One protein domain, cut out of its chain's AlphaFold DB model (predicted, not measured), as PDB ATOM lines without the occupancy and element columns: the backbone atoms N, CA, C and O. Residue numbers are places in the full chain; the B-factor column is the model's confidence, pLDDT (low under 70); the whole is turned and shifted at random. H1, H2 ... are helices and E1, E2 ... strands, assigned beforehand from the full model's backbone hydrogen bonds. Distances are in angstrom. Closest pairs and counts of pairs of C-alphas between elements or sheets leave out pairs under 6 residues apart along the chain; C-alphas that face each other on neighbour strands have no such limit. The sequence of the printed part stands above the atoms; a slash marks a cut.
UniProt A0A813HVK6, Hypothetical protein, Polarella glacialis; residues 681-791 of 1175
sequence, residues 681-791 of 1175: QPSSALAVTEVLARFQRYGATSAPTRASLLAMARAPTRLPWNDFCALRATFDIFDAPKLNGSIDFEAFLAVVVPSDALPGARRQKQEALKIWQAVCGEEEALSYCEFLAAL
ATOM      1  N   GLN A 681     -45.070 -87.599 183.938       57.84
ATOM      2  CA  GLN A 681     -43.854 -88.043 183.247       57.84
ATOM      3  C   GLN A 681     -42.609 -87.788 184.120       57.84
ATOM      4  O   GLN A 681     -42.276 -86.622 184.357       57.84
ATOM      5  N   PRO A 682     -41.883 -88.828 184.576       63.09
ATOM      6  CA  PRO A 682     -40.530 -88.636 185.071       63.09
ATOM      7  C   PRO A 682     -39.620 -88.299 183.884       63.09
ATOM      8  O   PRO A 682     -39.849 -88.755 182.764       63.09
ATOM      9  N   SER A 683     -38.541 -87.555 184.129       59.91
ATOM     10  CA  SER A 683     -37.570 -87.154 183.095       59.91
ATOM     11  C   SER A 683     -36.866 -88.322 182.386       59.91
ATOM     12  O   SER A 683     -36.186 -88.109 181.388       59.91
ATOM     13  N   SER A 684     -37.022 -89.545 182.897       66.38
ATOM     14  CA  SER A 684     -36.517 -90.790 182.321       66.38
ATOM     15  C   SER A 684     -37.495 -91.506 181.382       66.38
ATOM     16  O   SER A 684     -37.067 -92.431 180.700       66.38
ATOM     17  N   ALA A 685     -38.784 -91.153 181.335       80.19
ATOM     18  CA  ALA A 685     -39.749 -91.835 180.466       80.19
ATOM     19  C   ALA A 685     -39.609 -91.416 178.990       80.19
ATOM     20  O   ALA A 685     -39.181 -90.305 178.676       80.19
ATOM     21  N   LEU A 686     -40.006 -92.299 178.067       84.44
ATOM     22  CA  LEU A 686     -40.020 -91.983 176.638       84.44
ATOM     23  C   LEU A 686     -41.153 -91.002 176.305       84.44
ATOM     24  O   LEU A 686     -42.281 -91.136 176.781       84.44
ATOM     25  N   ALA A 687     -40.869 -90.049 175.416       86.69
ATOM     26  CA  ALA A 687     -41.890 -89.170 174.860       86.69
ATOM     27  C   ALA A 687     -42.931 -89.972 174.055       86.69
ATOM     28  O   ALA A 687     -42.590 -90.920 173.347       86.69
ATOM     29  N   VAL A 688     -44.199 -89.550 174.095       86.44
ATOM     30  CA  VAL A 688     -45.311 -90.218 173.385       86.44
ATOM     31  C   VAL A 688     -45.050 -90.336 171.875       86.44
ATOM     32  O   VAL A 688     -45.402 -91.339 171.262       86.44
ATOM     33  N   THR A 689     -44.380 -89.350 171.274       85.81
ATOM     34  CA  THR A 689     -43.959 -89.379 169.864       85.81
ATOM     35  C   THR A 689     -42.970 -90.508 169.563       85.81
ATOM     36  O   THR A 689     -43.118 -91.193 168.554       85.81
ATOM     37  N   GLU A 690     -42.006 -90.749 170.454       87.38
ATOM     38  CA  GLU A 690     -41.038 -91.845 170.338       87.38
ATOM     39  C   GLU A 690     -41.711 -93.206 170.574       87.38
ATOM     40  O   GLU A 690     -41.440 -94.160 169.846       87.38
ATOM     41  N   VAL A 691     -42.647 -93.294 171.528       89.88
ATOM     42  CA  VAL A 691     -43.468 -94.498 171.751       89.88
ATOM     43  C   VAL A 691     -44.228 -94.883 170.482       89.88
ATOM     44  O   VAL A 691     -44.134 -96.028 170.041       89.88
ATOM     45  N   LEU A 692     -44.926 -93.932 169.850       89.94
ATOM     46  CA  LEU A 692     -45.653 -94.174 168.600       89.94
ATOM     47  C   LEU A 692     -44.720 -94.600 167.460       89.94
ATOM     48  O   LEU A 692     -45.034 -95.554 166.748       89.94
ATOM     49  N   ALA A 693     -43.558 -93.955 167.316       86.44
ATOM     50  CA  ALA A 693     -42.574 -94.308 166.295       86.44
ATOM     51  C   ALA A 693     -42.009 -95.729 166.485       86.44
ATOM     52  O   ALA A 693     -41.865 -96.475 165.513       86.44
ATOM     53  N   ARG A 694     -41.719 -96.140 167.730       90.00
ATOM     54  CA  ARG A 694     -41.257 -97.507 168.037       90.00
ATOM     55  C   ARG A 694     -42.356 -98.546 167.832       90.00
ATOM     56  O   ARG A 694     -42.097 -99.549 167.173       90.00
ATOM     57  N   PHE A 695     -43.583 -98.268 168.274       90.88
ATOM     58  CA  PHE A 695     -44.740 -99.131 168.021       90.88
ATOM     59  C   PHE A 695     -44.989 -99.328 166.521       90.88
ATOM     60  O   PHE A 695     -45.175-100.456 166.070       90.88
ATOM     61  N   GLN A 696     -44.940 -98.254 165.726       88.81
ATOM     62  CA  GLN A 696     -45.126 -98.330 164.277       88.81
ATOM     63  C   GLN A 696     -44.043 -99.187 163.605       88.81
ATOM     64  O   GLN A 696     -44.365-100.013 162.751       88.81
ATOM     65  N   ARG A 697     -42.774 -99.045 164.019       84.19
ATOM     66  CA  ARG A 697     -41.675 -99.913 163.560       84.19
ATOM     67  C   ARG A 697     -41.905-101.367 163.976       84.19
ATOM     68  O   ARG A 697     -41.858-102.245 163.126       84.19
ATOM     69  N   TYR A 698     -42.207-101.628 165.248       83.81
ATOM     70  CA  TYR A 698     -42.448-102.977 165.772       83.81
ATOM     71  C   TYR A 698     -43.597-103.691 165.042       83.81
ATOM     72  O   TYR A 698     -43.434-104.835 164.614       83.81
ATOM     73  N   GLY A 699     -44.718-103.000 164.811       83.19
ATOM     74  CA  GLY A 699     -45.854-103.515 164.041       83.19
ATOM     75  C   GLY A 699     -45.528-103.827 162.574       83.19
ATOM     76  O   GLY A 699     -46.162-104.700 161.991       83.19
ATOM     77  N   ALA A 700     -44.517-103.172 161.995       80.56
ATOM     78  CA  ALA A 700     -44.020-103.449 160.646       80.56
ATOM     79  C   ALA A 700     -42.949-104.562 160.582       80.56
ATOM     80  O   ALA A 700     -42.598-104.996 159.487       80.56
ATOM     81  N   THR A 701     -42.415-105.031 161.719       70.75
ATOM     82  CA  THR A 701     -41.373-106.077 161.735       70.75
ATOM     83  C   THR A 701     -41.915-107.505 161.715       70.75
ATOM     84  O   THR A 701     -43.020-107.795 162.173       70.75
ATOM     85  N   SER A 702     -41.081-108.420 161.207       68.75
ATOM     86  CA  SER A 702     -41.375-109.852 161.116       68.75
ATOM     87  C   SER A 702     -41.664-110.502 162.480       68.75
ATOM     88  O   SER A 702     -41.135-110.084 163.515       68.75
ATOM     89  N   ALA A 703     -42.450-111.586 162.485       64.00
ATOM     90  CA  ALA A 703     -42.722-112.360 163.698       64.00
ATOM     91  C   ALA A 703     -41.442-112.862 164.422       64.00
ATOM     92  O   ALA A 703     -41.379-112.695 165.640       64.00
ATOM     93  N   PRO A 704     -40.382-113.362 163.740       57.03
ATOM     94  CA  PRO A 704     -39.087-113.659 164.370       57.03
ATOM     95  C   PRO A 704     -38.433-112.471 165.090       57.03
ATOM     96  O   PRO A 704     -37.901-112.624 166.194       57.03
ATOM     97  N   THR A 705     -38.475-111.276 164.493       63.03
ATOM     98  CA  THR A 705     -37.929-110.053 165.105       63.03
ATOM     99  C   THR A 705     -38.715-109.707 166.368       63.03
ATOM    100  O   THR A 705     -38.129-109.520 167.435       63.03
ATOM    101  N   ARG A 706     -40.050-109.728 166.283       69.94
ATOM    102  CA  ARG A 706     -40.957-109.493 167.417       69.94
ATOM    103  C   ARG A 706     -40.746-110.513 168.546       69.94
ATOM    104  O   ARG A 706     -40.645-110.121 169.706       69.94
ATOM    105  N   ALA A 707     -40.568-111.794 168.215       63.16
ATOM    106  CA  ALA A 707     -40.238-112.859 169.168       63.16
ATOM    107  C   ALA A 707     -38.906-112.610 169.893       63.16
ATOM    108  O   ALA A 707     -38.809-112.767 171.111       63.16
ATOM    109  N   SER A 708     -37.890-112.164 169.150       59.91
ATOM    110  CA  SER A 708     -36.569-111.827 169.692       59.91
ATOM    111  C   SER A 708     -36.649-110.662 170.686       59.91
ATOM    112  O   SER A 708     -36.083-110.737 171.779       59.91
ATOM    113  N   LEU A 709     -37.405-109.613 170.347       69.38
ATOM    114  CA  LEU A 709     -37.628-108.447 171.209       69.38
ATOM    115  C   LEU A 709     -38.452-108.801 172.457       69.38
ATOM    116  O   LEU A 709     -38.107-108.369 173.558       69.38
ATOM    117  N   LEU A 710     -39.474-109.654 172.329       73.62
ATOM    118  CA  LEU A 710     -40.245-110.164 173.467       73.62
ATOM    119  C   LEU A 710     -39.374-110.995 174.419       73.62
ATOM    120  O   LEU A 710     -39.394-110.787 175.636       73.62
ATOM    121  N   ALA A 711     -38.522-111.865 173.874       64.75
ATOM    122  CA  ALA A 711     -37.529-112.582 174.660       64.75
ATOM    123  C   ALA A 711     -36.541-111.619 175.346       64.75
ATOM    124  O   ALA A 711     -36.160-111.847 176.498       64.75
ATOM    125  N   MET A 712     -36.120-110.529 174.690       65.81
ATOM    126  CA  MET A 712     -35.288-109.478 175.300       65.81
ATOM    127  C   MET A 712     -36.005-108.768 176.456       65.81
ATOM    128  O   MET A 712     -35.423-108.687 177.537       65.81
ATOM    129  N   ALA A 713     -37.266-108.361 176.299       71.81
ATOM    130  CA  ALA A 713     -38.072-107.762 177.368       71.81
ATOM    131  C   ALA A 713     -38.249-108.701 178.585       71.81
ATOM    132  O   ALA A 713     -38.092-108.286 179.742       71.81
ATOM    133  N   ARG A 714     -38.476-110.002 178.334       71.38
ATOM    134  CA  ARG A 714     -38.543-111.045 179.376       71.38
ATOM    135  C   ARG A 714     -37.215-111.311 180.091       71.38
ATOM    136  O   ARG A 714     -37.225-111.810 181.212       71.38
ATOM    137  N   ALA A 715     -36.060-110.944 179.537       63.09
ATOM    138  CA  ALA A 715     -34.790-110.991 180.270       63.09
ATOM    139  C   ALA A 715     -33.795-109.958 179.702       63.09
ATOM    140  O   ALA A 715     -33.024-110.303 178.798       63.09
ATOM    141  N   PRO A 716     -33.795-108.713 180.223       55.78
ATOM    142  CA  PRO A 716     -33.092-107.559 179.651       55.78
ATOM    143  C   PRO A 716     -31.587-107.546 179.980       55.78
ATOM    144  O   PRO A 716     -31.004-106.505 180.253       55.78
ATOM    145  N   THR A 717     -30.922-108.706 179.958       46.97
ATOM    146  CA  THR A 717     -29.516-108.865 180.382       46.97
ATOM    147  C   THR A 717     -28.500-108.078 179.547       46.97
ATOM    148  O   THR A 717     -27.367-107.916 179.996       46.97
ATOM    149  N   ARG A 718     -28.903-107.594 178.364       45.31
ATOM    150  CA  ARG A 718     -28.091-106.796 177.427       45.31
ATOM    151  C   ARG A 718     -28.532-105.330 177.291       45.31
ATOM    152  O   ARG A 718     -27.900-104.600 176.540       45.31
ATOM    153  N   LEU A 719     -29.599-104.901 177.972       49.97
ATOM    154  CA  LEU A 719     -29.989-103.487 177.984       49.97
ATOM    155  C   LEU A 719     -29.220-102.754 179.096       49.97
ATOM    156  O   LEU A 719     -29.117-103.289 180.208       49.97
ATOM    157  N   PRO A 720     -28.703-101.537 178.848       57.59
ATOM    158  CA  PRO A 720     -28.268-100.642 179.911       57.59
ATOM    159  C   PRO A 720     -29.383-100.448 180.944       57.59
ATOM    160  O   PRO A 720     -30.562-100.339 180.603       57.59
ATOM    161  N   TRP A 721     -29.016-100.405 182.227       61.06
ATOM    162  CA  TRP A 721     -29.998-100.332 183.317       61.06
ATOM    163  C   TRP A 721     -30.895 -99.090 183.212       61.06
ATOM    164  O   TRP A 721     -32.106 -99.198 183.382       61.06
ATOM    165  N   ASN A 722     -30.319 -97.944 182.835       61.78
ATOM    166  CA  ASN A 722     -31.049 -96.688 182.656       61.78
ATOM    167  C   ASN A 722     -32.133 -96.798 181.569       61.78
ATOM    168  O   ASN A 722     -33.245 -96.318 181.776       61.78
ATOM    169  N   ASP A 723     -31.844 -97.487 180.463       66.19
ATOM    170  CA  ASP A 723     -32.807 -97.701 179.378       66.19
ATOM    171  C   ASP A 723     -33.947 -98.611 179.846       66.19
ATOM    172  O   ASP A 723     -35.117 -98.331 179.601       66.19
ATOM    173  N   PHE A 724     -33.638 -99.674 180.595       71.75
ATOM    174  CA  PHE A 724     -34.671-100.530 181.180       71.75
ATOM    175  C   PHE A 724     -35.544 -99.780 182.205       71.75
ATOM    176  O   PHE A 724     -36.761 -99.976 182.238       71.75
ATOM    177  N   CYS A 725     -34.962 -98.868 182.992       73.81
ATOM    178  CA  CYS A 725     -35.717 -97.970 183.867       73.81
ATOM    179  C   CYS A 725     -36.633 -97.021 183.076       73.81
ATOM    180  O   CYS A 725     -37.789 -96.854 183.464       73.81
ATOM    181  N   ALA A 726     -36.158 -96.455 181.961       79.06
ATOM    182  CA  ALA A 726     -36.959 -95.628 181.057       79.06
ATOM    183  C   ALA A 726     -38.152 -96.403 180.473       79.06
ATOM    184  O   ALA A 726     -39.283 -95.910 180.466       79.06
ATOM    185  N   LEU A 727     -37.926 -97.649 180.046       85.88
ATOM    186  CA  LEU A 727     -38.973 -98.538 179.540       85.88
ATOM    187  C   LEU A 727     -40.034 -98.857 180.605       85.88
ATOM    188  O   LEU A 727     -41.226 -98.759 180.318       85.88
ATOM    189  N   ARG A 728     -39.628 -99.174 181.845       84.81
ATOM    190  CA  ARG A 728     -40.572 -99.431 182.947       84.81
ATOM    191  C   ARG A 728     -41.377 -98.183 183.320       84.81
ATOM    192  O   ARG A 728     -42.596 -98.269 183.395       84.81
ATOM    193  N   ALA A 729     -40.723 -97.028 183.452       84.88
ATOM    194  CA  ALA A 729     -41.399 -95.755 183.710       84.88
ATOM    195  C   ALA A 729     -42.398 -95.388 182.596       84.88
ATOM    196  O   ALA A 729     -43.467 -94.849 182.868       84.88
ATOM    197  N   THR A 730     -42.082 -95.727 181.342       90.06
ATOM    198  CA  THR A 730     -43.008 -95.557 180.212       90.06
ATOM    199  C   THR A 730     -44.219 -96.485 180.337       90.06
ATOM    200  O   THR A 730     -45.342 -96.036 180.131       90.06
ATOM    201  N   PHE A 731     -44.032 -97.754 180.723       91.88
ATOM    202  CA  PHE A 731     -45.153 -98.662 180.996       91.88
ATOM    203  C   PHE A 731     -46.049 -98.149 182.130       91.88
ATOM    204  O   PHE A 731     -47.267 -98.170 181.985       91.88
ATOM    205  N   ASP A 732     -45.471 -97.655 183.230       88.38
ATOM    206  CA  ASP A 732     -46.243 -97.158 184.376       88.38
ATOM    207  C   ASP A 732     -47.191 -96.007 183.989       88.38
ATOM    208  O   ASP A 732     -48.336 -96.002 184.437       88.38
ATOM    209  N   ILE A 733     -46.782 -95.107 183.082       88.69
ATOM    210  CA  ILE A 733     -47.654 -94.047 182.535       88.69
ATOM    211  C   ILE A 733     -48.822 -94.637 181.730       88.69
ATOM    212  O   ILE A 733     -49.951 -94.170 181.854       88.69
ATOM    213  N   PHE A 734     -48.569 -95.645 180.888       91.19
ATOM    214  CA  PHE A 734     -49.596 -96.247 180.028       91.19
ATOM    215  C   PHE A 734     -50.528 -97.217 180.777       91.19
ATOM    216  O   PHE A 734     -51.671 -97.394 180.358       91.19
ATOM    217  N   ASP A 735     -50.088 -97.803 181.893       91.50
ATOM    218  CA  ASP A 735     -50.940 -98.554 182.825       91.50
ATOM    219  C   ASP A 735     -51.724 -97.618 183.766       91.50
ATOM    220  O   ASP A 735     -52.839 -97.961 184.148       91.50
ATOM    221  N   ALA A 736     -51.225 -96.415 184.093       88.38
ATOM    222  CA  ALA A 736     -51.857 -95.477 185.037       88.38
ATOM    223  C   ALA A 736     -53.378 -95.229 184.856       88.38
ATOM    224  O   ALA A 736     -54.068 -95.134 185.874       88.38
ATOM    225  N   PRO A 737     -53.963 -95.183 183.635       87.94
ATOM    226  CA  PRO A 737     -55.412 -95.035 183.460       87.94
ATOM    227  C   PRO A 737     -56.251 -96.201 184.009       87.94
ATOM    228  O   PRO A 737     -57.436 -96.018 184.286       87.94
ATOM    229  N   LYS A 738     -55.682 -97.410 184.131       86.81
ATOM    230  CA  LYS A 738     -56.415 -98.624 184.545       86.81
ATOM    231  C   LYS A 738     -55.762 -99.408 185.690       86.81
ATOM    232  O   LYS A 738     -56.484-100.150 186.363       86.81
ATOM    233  N   LEU A 739     -54.465 -99.233 185.942       87.31
ATOM    234  CA  LEU A 739     -53.661 -99.863 187.000       87.31
ATOM    235  C   LEU A 739     -53.916-101.371 187.112       87.31
ATOM    236  O   LEU A 739     -54.205-101.880 188.194       87.31
ATOM    237  N   ASN A 740     -53.925-102.070 185.975       83.31
ATOM    238  CA  ASN A 740     -54.338-103.473 185.890       83.31
ATOM    239  C   ASN A 740     -53.236-104.415 185.375       83.31
ATOM    240  O   ASN A 740     -53.495-105.610 185.241       83.31
ATOM    241  N   GLY A 741     -52.035-103.897 185.092       86.88
ATOM    242  CA  GLY A 741     -50.880-104.700 184.683       86.88
ATOM    243  C   GLY A 741     -50.843-105.070 183.197       86.88
ATOM    244  O   GLY A 741     -49.935-105.780 182.766       86.88
ATOM    245  N   SER A 742     -51.807-104.589 182.413       90.44
ATOM    246  CA  SER A 742     -51.911-104.784 180.966       90.44
ATOM    247  C   SER A 742     -52.407-103.499 180.313       90.44
ATOM    248  O   SER A 742     -53.238-102.791 180.879       90.44
ATOM    249  N   ILE A 743     -51.927-103.200 179.112       92.44
ATOM    250  CA  ILE A 743     -52.335-101.993 178.391       92.44
ATOM    251  C   ILE A 743     -53.322-102.426 177.319       92.44
ATOM    252  O   ILE A 743     -52.975-103.212 176.447       92.44
ATOM    253  N   ASP A 744     -54.557-101.943 177.407       92.62
ATOM    254  CA  ASP A 744     -55.570-102.088 176.360       92.62
ATOM    255  C   ASP A 744     -55.677-100.805 175.524       92.62
ATOM    256  O   ASP A 744     -55.074 -99.776 175.847       92.62
ATOM    257  N   PHE A 745     -56.441-100.856 174.432       91.19
ATOM    258  CA  PHE A 745     -56.526 -99.732 173.498       91.19
ATOM    259  C   PHE A 745     -57.075 -98.443 174.135       91.19
ATOM    260  O   PHE A 745     -56.694 -97.345 173.728       91.19
ATOM    261  N   GLU A 746     -57.944 -98.541 175.145       90.19
ATOM    262  CA  GLU A 746     -58.478 -97.362 175.832       90.19
ATOM    263  C   GLU A 746     -57.423 -96.721 176.738       90.19
ATOM    264  O   GLU A 746     -57.268 -95.501 176.714       90.19
ATOM    265  N   ALA A 747     -56.664 -97.530 177.489       90.56
ATOM    266  CA  ALA A 747     -55.544 -97.045 178.297       90.56
ATOM    267  C   ALA A 747     -54.450 -96.413 177.418       90.56
ATOM    268  O   ALA A 747     -53.974 -95.314 177.703       90.56
ATOM    269  N   PHE A 748     -54.126 -97.052 176.289       92.06
ATOM    270  CA  PHE A 748     -53.197 -96.517 175.293       92.06
ATOM    271  C   PHE A 748     -53.669 -95.171 174.721       92.06
ATOM    272  O   PHE A 748     -52.904 -94.205 174.684       92.06
ATOM    273  N   LEU A 749     -54.942 -95.068 174.321       90.12
ATOM    274  CA  LEU A 749     -55.505 -93.816 173.813       90.12
ATOM    275  C   LEU A 749     -55.546 -92.700 174.859       90.12
ATOM    276  O   LEU A 749     -55.312 -91.554 174.486       90.12
ATOM    277  N   ALA A 750     -55.829 -93.008 176.128       88.81
ATOM    278  CA  ALA A 750     -55.911 -92.010 177.195       88.81
ATOM    279  C   ALA A 750     -54.587 -91.248 177.400       88.81
ATOM    280  O   ALA A 750     -54.607 -90.066 177.737       88.81
ATOM    281  N   VAL A 751     -53.447 -91.902 177.147       88.81
ATOM    282  CA  VAL A 751     -52.114 -91.275 177.188       88.81
ATOM    283  C   VAL A 751     -51.738 -90.631 175.851       88.81
ATOM    284  O   VAL A 751     -51.159 -89.546 175.828       88.81
ATOM    285  N   VAL A 752     -52.063 -91.274 174.723       87.56
ATOM    286  CA  VAL A 752     -51.676 -90.788 173.385       87.56
ATOM    287  C   VAL A 752     -52.479 -89.562 172.940       87.56
ATOM    288  O   VAL A 752     -51.937 -88.696 172.252       87.56
ATOM    289  N   VAL A 753     -53.759 -89.479 173.310       84.00
ATOM    290  CA  VAL A 753     -54.661 -88.367 172.977       84.00
ATOM    291  C   VAL A 753     -55.340 -87.876 174.264       84.00
ATOM    292  O   VAL A 753     -56.464 -88.291 174.552       84.00
ATOM    293  N   PRO A 754     -54.677 -86.997 175.043       71.06
ATOM    294  CA  PRO A 754     -55.257 -86.426 176.256       71.06
ATOM    295  C   PRO A 754     -56.576 -85.694 175.978       71.06
ATOM    296  O   PRO A 754     -56.761 -85.100 174.911       71.06
ATOM    297  N   SER A 755     -57.478 -85.699 176.960       61.41
ATOM    298  CA  SER A 755     -58.855 -85.188 176.842       61.41
ATOM    299  C   SER A 755     -58.971 -83.720 176.401       61.41
ATOM    300  O   SER A 755     -59.994 -83.341 175.836       61.41
ATOM    301  N   ASP A 756     -57.926 -82.914 176.603       60.25
ATOM    302  CA  ASP A 756     -57.891 -81.477 176.293       60.25
ATOM    303  C   ASP A 756     -57.487 -81.159 174.830       60.25
ATOM    304  O   ASP A 756     -57.247 -80.003 174.466       60.25
ATOM    305  N   ALA A 757     -57.379 -82.172 173.961       56.47
ATOM    306  CA  ALA A 757     -56.863 -82.021 172.600       56.47
ATOM    307  C   ALA A 757     -57.839 -81.320 171.617       56.47
ATOM    308  O   ALA A 757     -58.790 -81.907 171.092       56.47
ATOM    309  N   LEU A 758     -57.513 -80.060 171.309       60.38
ATOM    310  CA  LEU A 758     -58.078 -79.168 170.276       60.38
ATOM    311  C   LEU A 758     -57.870 -79.701 168.815       60.38
ATOM    312  O   LEU A 758     -57.372 -80.821 168.652       60.38
ATOM    313  N   PRO A 759     -58.327 -79.033 167.719       53.44
ATOM    314  CA  PRO A 759     -58.665 -79.727 166.465       53.44
ATOM    315  C   PRO A 759     -57.471 -80.414 165.782       53.44
ATOM    316  O   PRO A 759     -56.651 -79.800 165.107       53.44
ATOM    317  N   GLY A 760     -57.438 -81.737 165.934       61.81
ATOM    318  CA  GLY A 760     -56.368 -82.632 165.486       61.81
ATOM    319  C   GLY A 760     -56.530 -84.038 166.075       61.81
ATOM    320  O   GLY A 760     -56.280 -85.030 165.389       61.81
ATOM    321  N   ALA A 761     -57.099 -84.124 167.287       68.88
ATOM    322  CA  ALA A 761     -57.371 -85.357 168.032       68.88
ATOM    323  C   ALA A 761     -58.011 -86.491 167.201       68.88
ATOM    324  O   ALA A 761     -57.644 -87.655 167.349       68.88
ATOM    325  N   ARG A 762     -58.929 -86.179 166.270       75.44
ATOM    326  CA  ARG A 762     -59.575 -87.191 165.407       75.44
ATOM    327  C   ARG A 762     -58.591 -87.884 164.455       75.44
ATOM    328  O   ARG A 762     -58.741 -89.079 164.219       75.44
ATOM    329  N   ARG A 763     -57.596 -87.158 163.928       78.12
ATOM    330  CA  ARG A 763     -56.541 -87.713 163.061       78.12
ATOM    331  C   ARG A 763     -55.558 -88.537 163.888       78.12
ATOM    332  O   ARG A 763     -55.298 -89.683 163.544       78.12
ATOM    333  N   GLN A 764     -55.112 -87.997 165.022       78.44
ATOM    334  CA  GLN A 764     -54.192 -88.681 165.935       78.44
ATOM    335  C   GLN A 764     -54.794 -89.978 166.506       78.44
ATOM    336  O   GLN A 764     -54.120 -91.000 166.548       78.44
ATOM    337  N   LYS A 765     -56.094 -89.992 166.840       84.31
ATOM    338  CA  LYS A 765     -56.824 -91.204 167.257       84.31
ATOM    339  C   LYS A 765     -56.931 -92.253 166.141       84.31
ATOM    340  O   LYS A 765     -56.856 -93.444 166.428       84.31
ATOM    341  N   GLN A 766     -57.093 -91.844 164.878       84.69
ATOM    342  CA  GLN A 766     -57.078 -92.770 163.734       84.69
ATOM    343  C   GLN A 766     -55.682 -93.348 163.466       84.69
ATOM    344  O   GLN A 766     -55.562 -94.507 163.084       84.69
ATOM    345  N   GLU A 767     -54.635 -92.554 163.663       85.88
ATOM    346  CA  GLU A 767     -53.241 -92.977 163.526       85.88
ATOM    347  C   GLU A 767     -52.834 -93.938 164.651       85.88
ATOM    348  O   GLU A 767     -52.364 -95.041 164.375       85.88
ATOM    349  N   ALA A 768     -53.158 -93.595 165.900       87.00
ATOM    350  CA  ALA A 768     -52.996 -94.462 167.064       87.00
ATOM    351  C   ALA A 768     -53.748 -95.796 166.914       87.00
ATOM    352  O   ALA A 768     -53.196 -96.834 167.263       87.00
ATOM    353  N   LEU A 769     -54.964 -95.799 166.346       88.62
ATOM    354  CA  LEU A 769     -55.705 -97.033 166.046       88.62
ATOM    355  C   LEU A 769     -54.971 -97.925 165.035       88.62
ATOM    356  O   LEU A 769     -54.876 -99.129 165.252       88.62
ATOM    357  N   LYS A 770     -54.429 -97.355 163.952       88.00
ATOM    358  CA  LYS A 770     -53.666 -98.124 162.951       88.00
ATOM    359  C   LYS A 770     -52.388 -98.714 163.541       88.00
ATOM    360  O   LYS A 770     -52.078 -99.873 163.284       88.00
ATOM    361  N   ILE A 771     -51.665 -97.924 164.336       89.69
ATOM    362  CA  ILE A 771     -50.451 -98.364 165.033       89.69
ATOM    363  C   ILE A 771     -50.795 -99.488 166.021       89.69
ATOM    364  O   ILE A 771     -50.141-100.527 166.009       89.69
ATOM    365  N   TRP A 772     -51.865 -99.327 166.809       90.69
ATOM    366  CA  TRP A 772     -52.360-100.362 167.718       90.69
ATOM    367  C   TRP A 772     -52.700-101.661 166.983       90.69
ATOM    368  O   TRP A 772     -52.226-102.721 167.368       90.69
ATOM    369  N   GLN A 773     -53.453-101.588 165.883       87.69
ATOM    370  CA  GLN A 773     -53.823-102.760 165.083       87.69
ATOM    371  C   GLN A 773     -52.605-103.479 164.481       87.69
ATOM    372  O   GLN A 773     -52.583-104.706 164.451       87.69
ATOM    373  N   ALA A 774     -51.568-102.752 164.050       84.12
ATOM    374  CA  ALA A 774     -50.331-103.355 163.545       84.12
ATOM    375  C   ALA A 774     -49.511-104.063 164.646       84.12
ATOM    376  O   ALA A 774     -48.866-105.084 164.399       84.12
ATOM    377  N   VAL A 775     -49.534-103.537 165.874       84.62
ATOM    378  CA  VAL A 775     -48.838-104.140 167.018       84.62
ATOM    379  C   VAL A 775     -49.632-105.312 167.597       84.62
ATOM    380  O   VAL A 775     -49.085-106.405 167.707       84.62
ATOM    381  N   CYS A 776     -50.906-105.121 167.924       81.81
ATOM    382  CA  CYS A 776     -51.709-106.074 168.695       81.81
ATOM    383  C   CYS A 776     -52.454-107.102 167.827       81.81
ATOM    384  O   CYS A 776     -52.825-108.161 168.321       81.81
ATOM    385  N   GLY A 777     -52.686-106.829 166.539       76.31
ATOM    386  CA  GLY A 777     -53.465-107.719 165.673       76.31
ATOM    387  C   GLY A 777     -54.895-107.916 166.192       76.31
ATOM    388  O   GLY A 777     -55.662-106.959 166.267       76.31
ATOM    389  N   GLU A 778     -55.239-109.156 166.548       67.00
ATOM    390  CA  GLU A 778     -56.533-109.533 167.144       67.00
ATOM    391  C   GLU A 778     -56.564-109.404 168.684       67.00
ATOM    392  O   GLU A 778     -57.569-109.733 169.311       67.00
ATOM    393  N   GLU A 779     -55.480-108.958 169.327       71.56
ATOM    394  CA  GLU A 779     -55.388-108.901 170.789       71.56
ATOM    395  C   GLU A 779     -56.007-107.629 171.392       71.56
ATOM    396  O   GLU A 779     -55.733-106.502 170.974       71.56
ATOM    397  N   GLU A 780     -56.816-107.815 172.439       80.62
ATOM    398  CA  GLU A 780     -57.507-106.729 173.150       80.62
ATOM    399  C   GLU A 780     -56.564-105.887 174.032       80.62
ATOM    400  O   GLU A 780     -56.824-104.705 174.273       80.62
ATOM    401  N   ALA A 781     -55.465-106.482 174.511       88.44
ATOM    402  CA  ALA A 781     -54.487-105.854 175.397       88.44
ATOM    403  C   ALA A 781     -53.092-106.484 175.259       88.44
ATOM    404  O   ALA A 781     -52.981-107.684 175.017       88.44
ATOM    405  N   LEU A 782     -52.052-105.681 175.494       89.31
ATOM    406  CA  LEU A 782     -50.651-106.093 175.589       89.31
ATOM    407  C   LEU A 782     -50.257-106.379 177.045       89.31
ATOM    408  O   LEU A 782     -50.600-105.616 177.958       89.31
ATOM    409  N   SER A 783     -49.476-107.437 177.258       88.56
ATOM    410  CA  SER A 783     -48.792-107.713 178.525       88.56
ATOM    411  C   SER A 783     -47.677-106.698 178.803       88.56
ATOM    412  O   SER A 783     -47.204-105.991 177.907       88.56
ATOM    413  N   TYR A 784     -47.198-106.660 180.052       88.94
ATOM    414  CA  TYR A 784     -46.015-105.882 180.432       88.94
ATOM    415  C   TYR A 784     -44.824-106.131 179.494       88.94
ATOM    416  O   TYR A 784     -44.211-105.187 178.994       88.94
ATOM    417  N   CYS A 785     -44.506-107.397 179.212       85.31
ATOM    418  CA  CYS A 785     -43.355-107.752 178.384       85.31
ATOM    419  C   CYS A 785     -43.579-107.436 176.900       85.31
ATOM    420  O   CYS A 785     -42.629-107.033 176.232       85.31
ATOM    421  N   GLU A 786     -44.805-107.573 176.392       87.31
ATOM    422  CA  GLU A 786     -45.158-107.240 175.004       87.31
ATOM    423  C   GLU A 786     -45.093-105.728 174.752       87.31
ATOM    424  O   GLU A 786     -44.521-105.294 173.751       87.31
ATOM    425  N   PHE A 787     -45.576-104.917 175.700       91.88
ATOM    426  CA  PHE A 787     -45.428-103.463 175.647       91.88
ATOM    427  C   PHE A 787     -43.953-103.039 175.703       91.88
ATOM    428  O   PHE A 787     -43.517-102.222 174.894       91.88
ATOM    429  N   LEU A 788     -43.151-103.624 176.609       89.69
ATOM    430  CA  LEU A 788     -41.711-103.342 176.653       89.69
ATOM    431  C   LEU A 788     -41.008-103.749 175.346       89.69
ATOM    432  O   LEU A 788     -40.141-103.014 174.880       89.69
ATOM    433  N   ALA A 789     -41.377-104.884 174.742       85.12
ATOM    434  CA  ALA A 789     -40.793-105.371 173.492       85.12
ATOM    435  C   ALA A 789     -40.998-104.395 172.327       85.12
ATOM    436  O   ALA A 789     -40.057-104.131 171.579       85.12
ATOM    437  N   ALA A 790     -42.192-103.801 172.229       88.81
ATOM    438  CA  ALA A 790     -42.519-102.777 171.240       88.81
ATOM    439  C   ALA A 790     -41.751-101.451 171.428       88.81
ATOM    440  O   ALA A 790     -41.758-100.609 170.531       88.81
ATOM    441  N   LEU A 791     -41.073-101.266 172.569       88.81
ATOM    442  CA  LEU A 791     -40.261-100.087 172.885       88.81
ATOM    443  C   LEU A 791     -38.746-100.328 172.870       88.81
ATOM    444  O   LEU A 791     -37.988 -99.364 173.010       88.81
TER     445      LEU A 791
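What this domain is: This is residues 681 to 791 of the 1175 residues of the protein "Hypothetical protein" of Polarella glacialis (UniProt A0A813HVK6). Six helices cross one another in a compact cluster, with the short helix H6 tucked in between H2 and H3 and the two short strands E1 and E2 paired along one side. H1 and H5 pack on each other at a steep angle, H4 bridges from H5 to H3, and the loop of residues 754 to 760 sticks out beyond the start of H5. The printed part has 111 residues, with six named helices and two named strands in the order H1 H2 H3 E1 H4 H5 E2 H6; the sheet, E1 - E2, is antiparallel and the class is mostly helix. It is compact, with a radius of gyration of the C-alphas of 13.6 A and spans of 43 by 31 by 23 A.

Where its parts are: H1, residues 688 to 700, begins at C-alpha 688 (-45.311, -90.218, 173.385) and is 18.4 A long from first to last C-alpha. H2, residues 703 to 714, is 16.3 A long, and H3, residues 721 to 735, is 21.0 A. E1 is residues 742 to 744, and H4, residues 745 to 752, follows it directly. H5, residues 761 to 776, is the longest helix at 21.5 A, beginning at C-alpha 761 (-57.371, -85.357, 168.032). E2 is residues 781 to 783, and H6, residues 784 to 789, ends at C-alpha 789 (-40.793, -105.371, 173.492).

How they stand to each other: H1 and H5 touch, the same way at a steep tilt of 42 degrees, closest at the C-alphas of Gly 699 and Val 775, 4.3 A apart. H2 touches H6 at a steep tilt of 54 degrees, with C-alphas 710 and 789 the closest at 4.8 A. H3 touches H6 with residues 727 to 731 alone, closest at C-alphas 727 and 788, 6.2 A. H3 touches H4 with residues 733 to 735 alone, closest at C-alphas 734 and 748, 6.0 A. H4 touches H5 at a steep tilt of 52 degrees, closest at C-alphas 745 and 772, 7.2 A. E1 and E2 are antiparallel, with N 743 and O 782 at 3.0 A and N 782 and O 743 at 2.8 A, within hydrogen-bond range. H1 and H3 are apart, as are H2 and H5. In H1, H2, H3, H4, H5 and H6 every O i to N i+4 pair is within hydrogen-bond range.

The domain as a whole: The two C-alphas farthest apart, those of Thr 717 and Pro 759, are 43.5 A apart. The printed part has no cut, and no link is long. Residues 754 to 760 stand free. The mean pLDDT of the printed part is 78.5, and 31 residues are under 70, among them residues 702 to 709, 715 to 723 and 755 to 761.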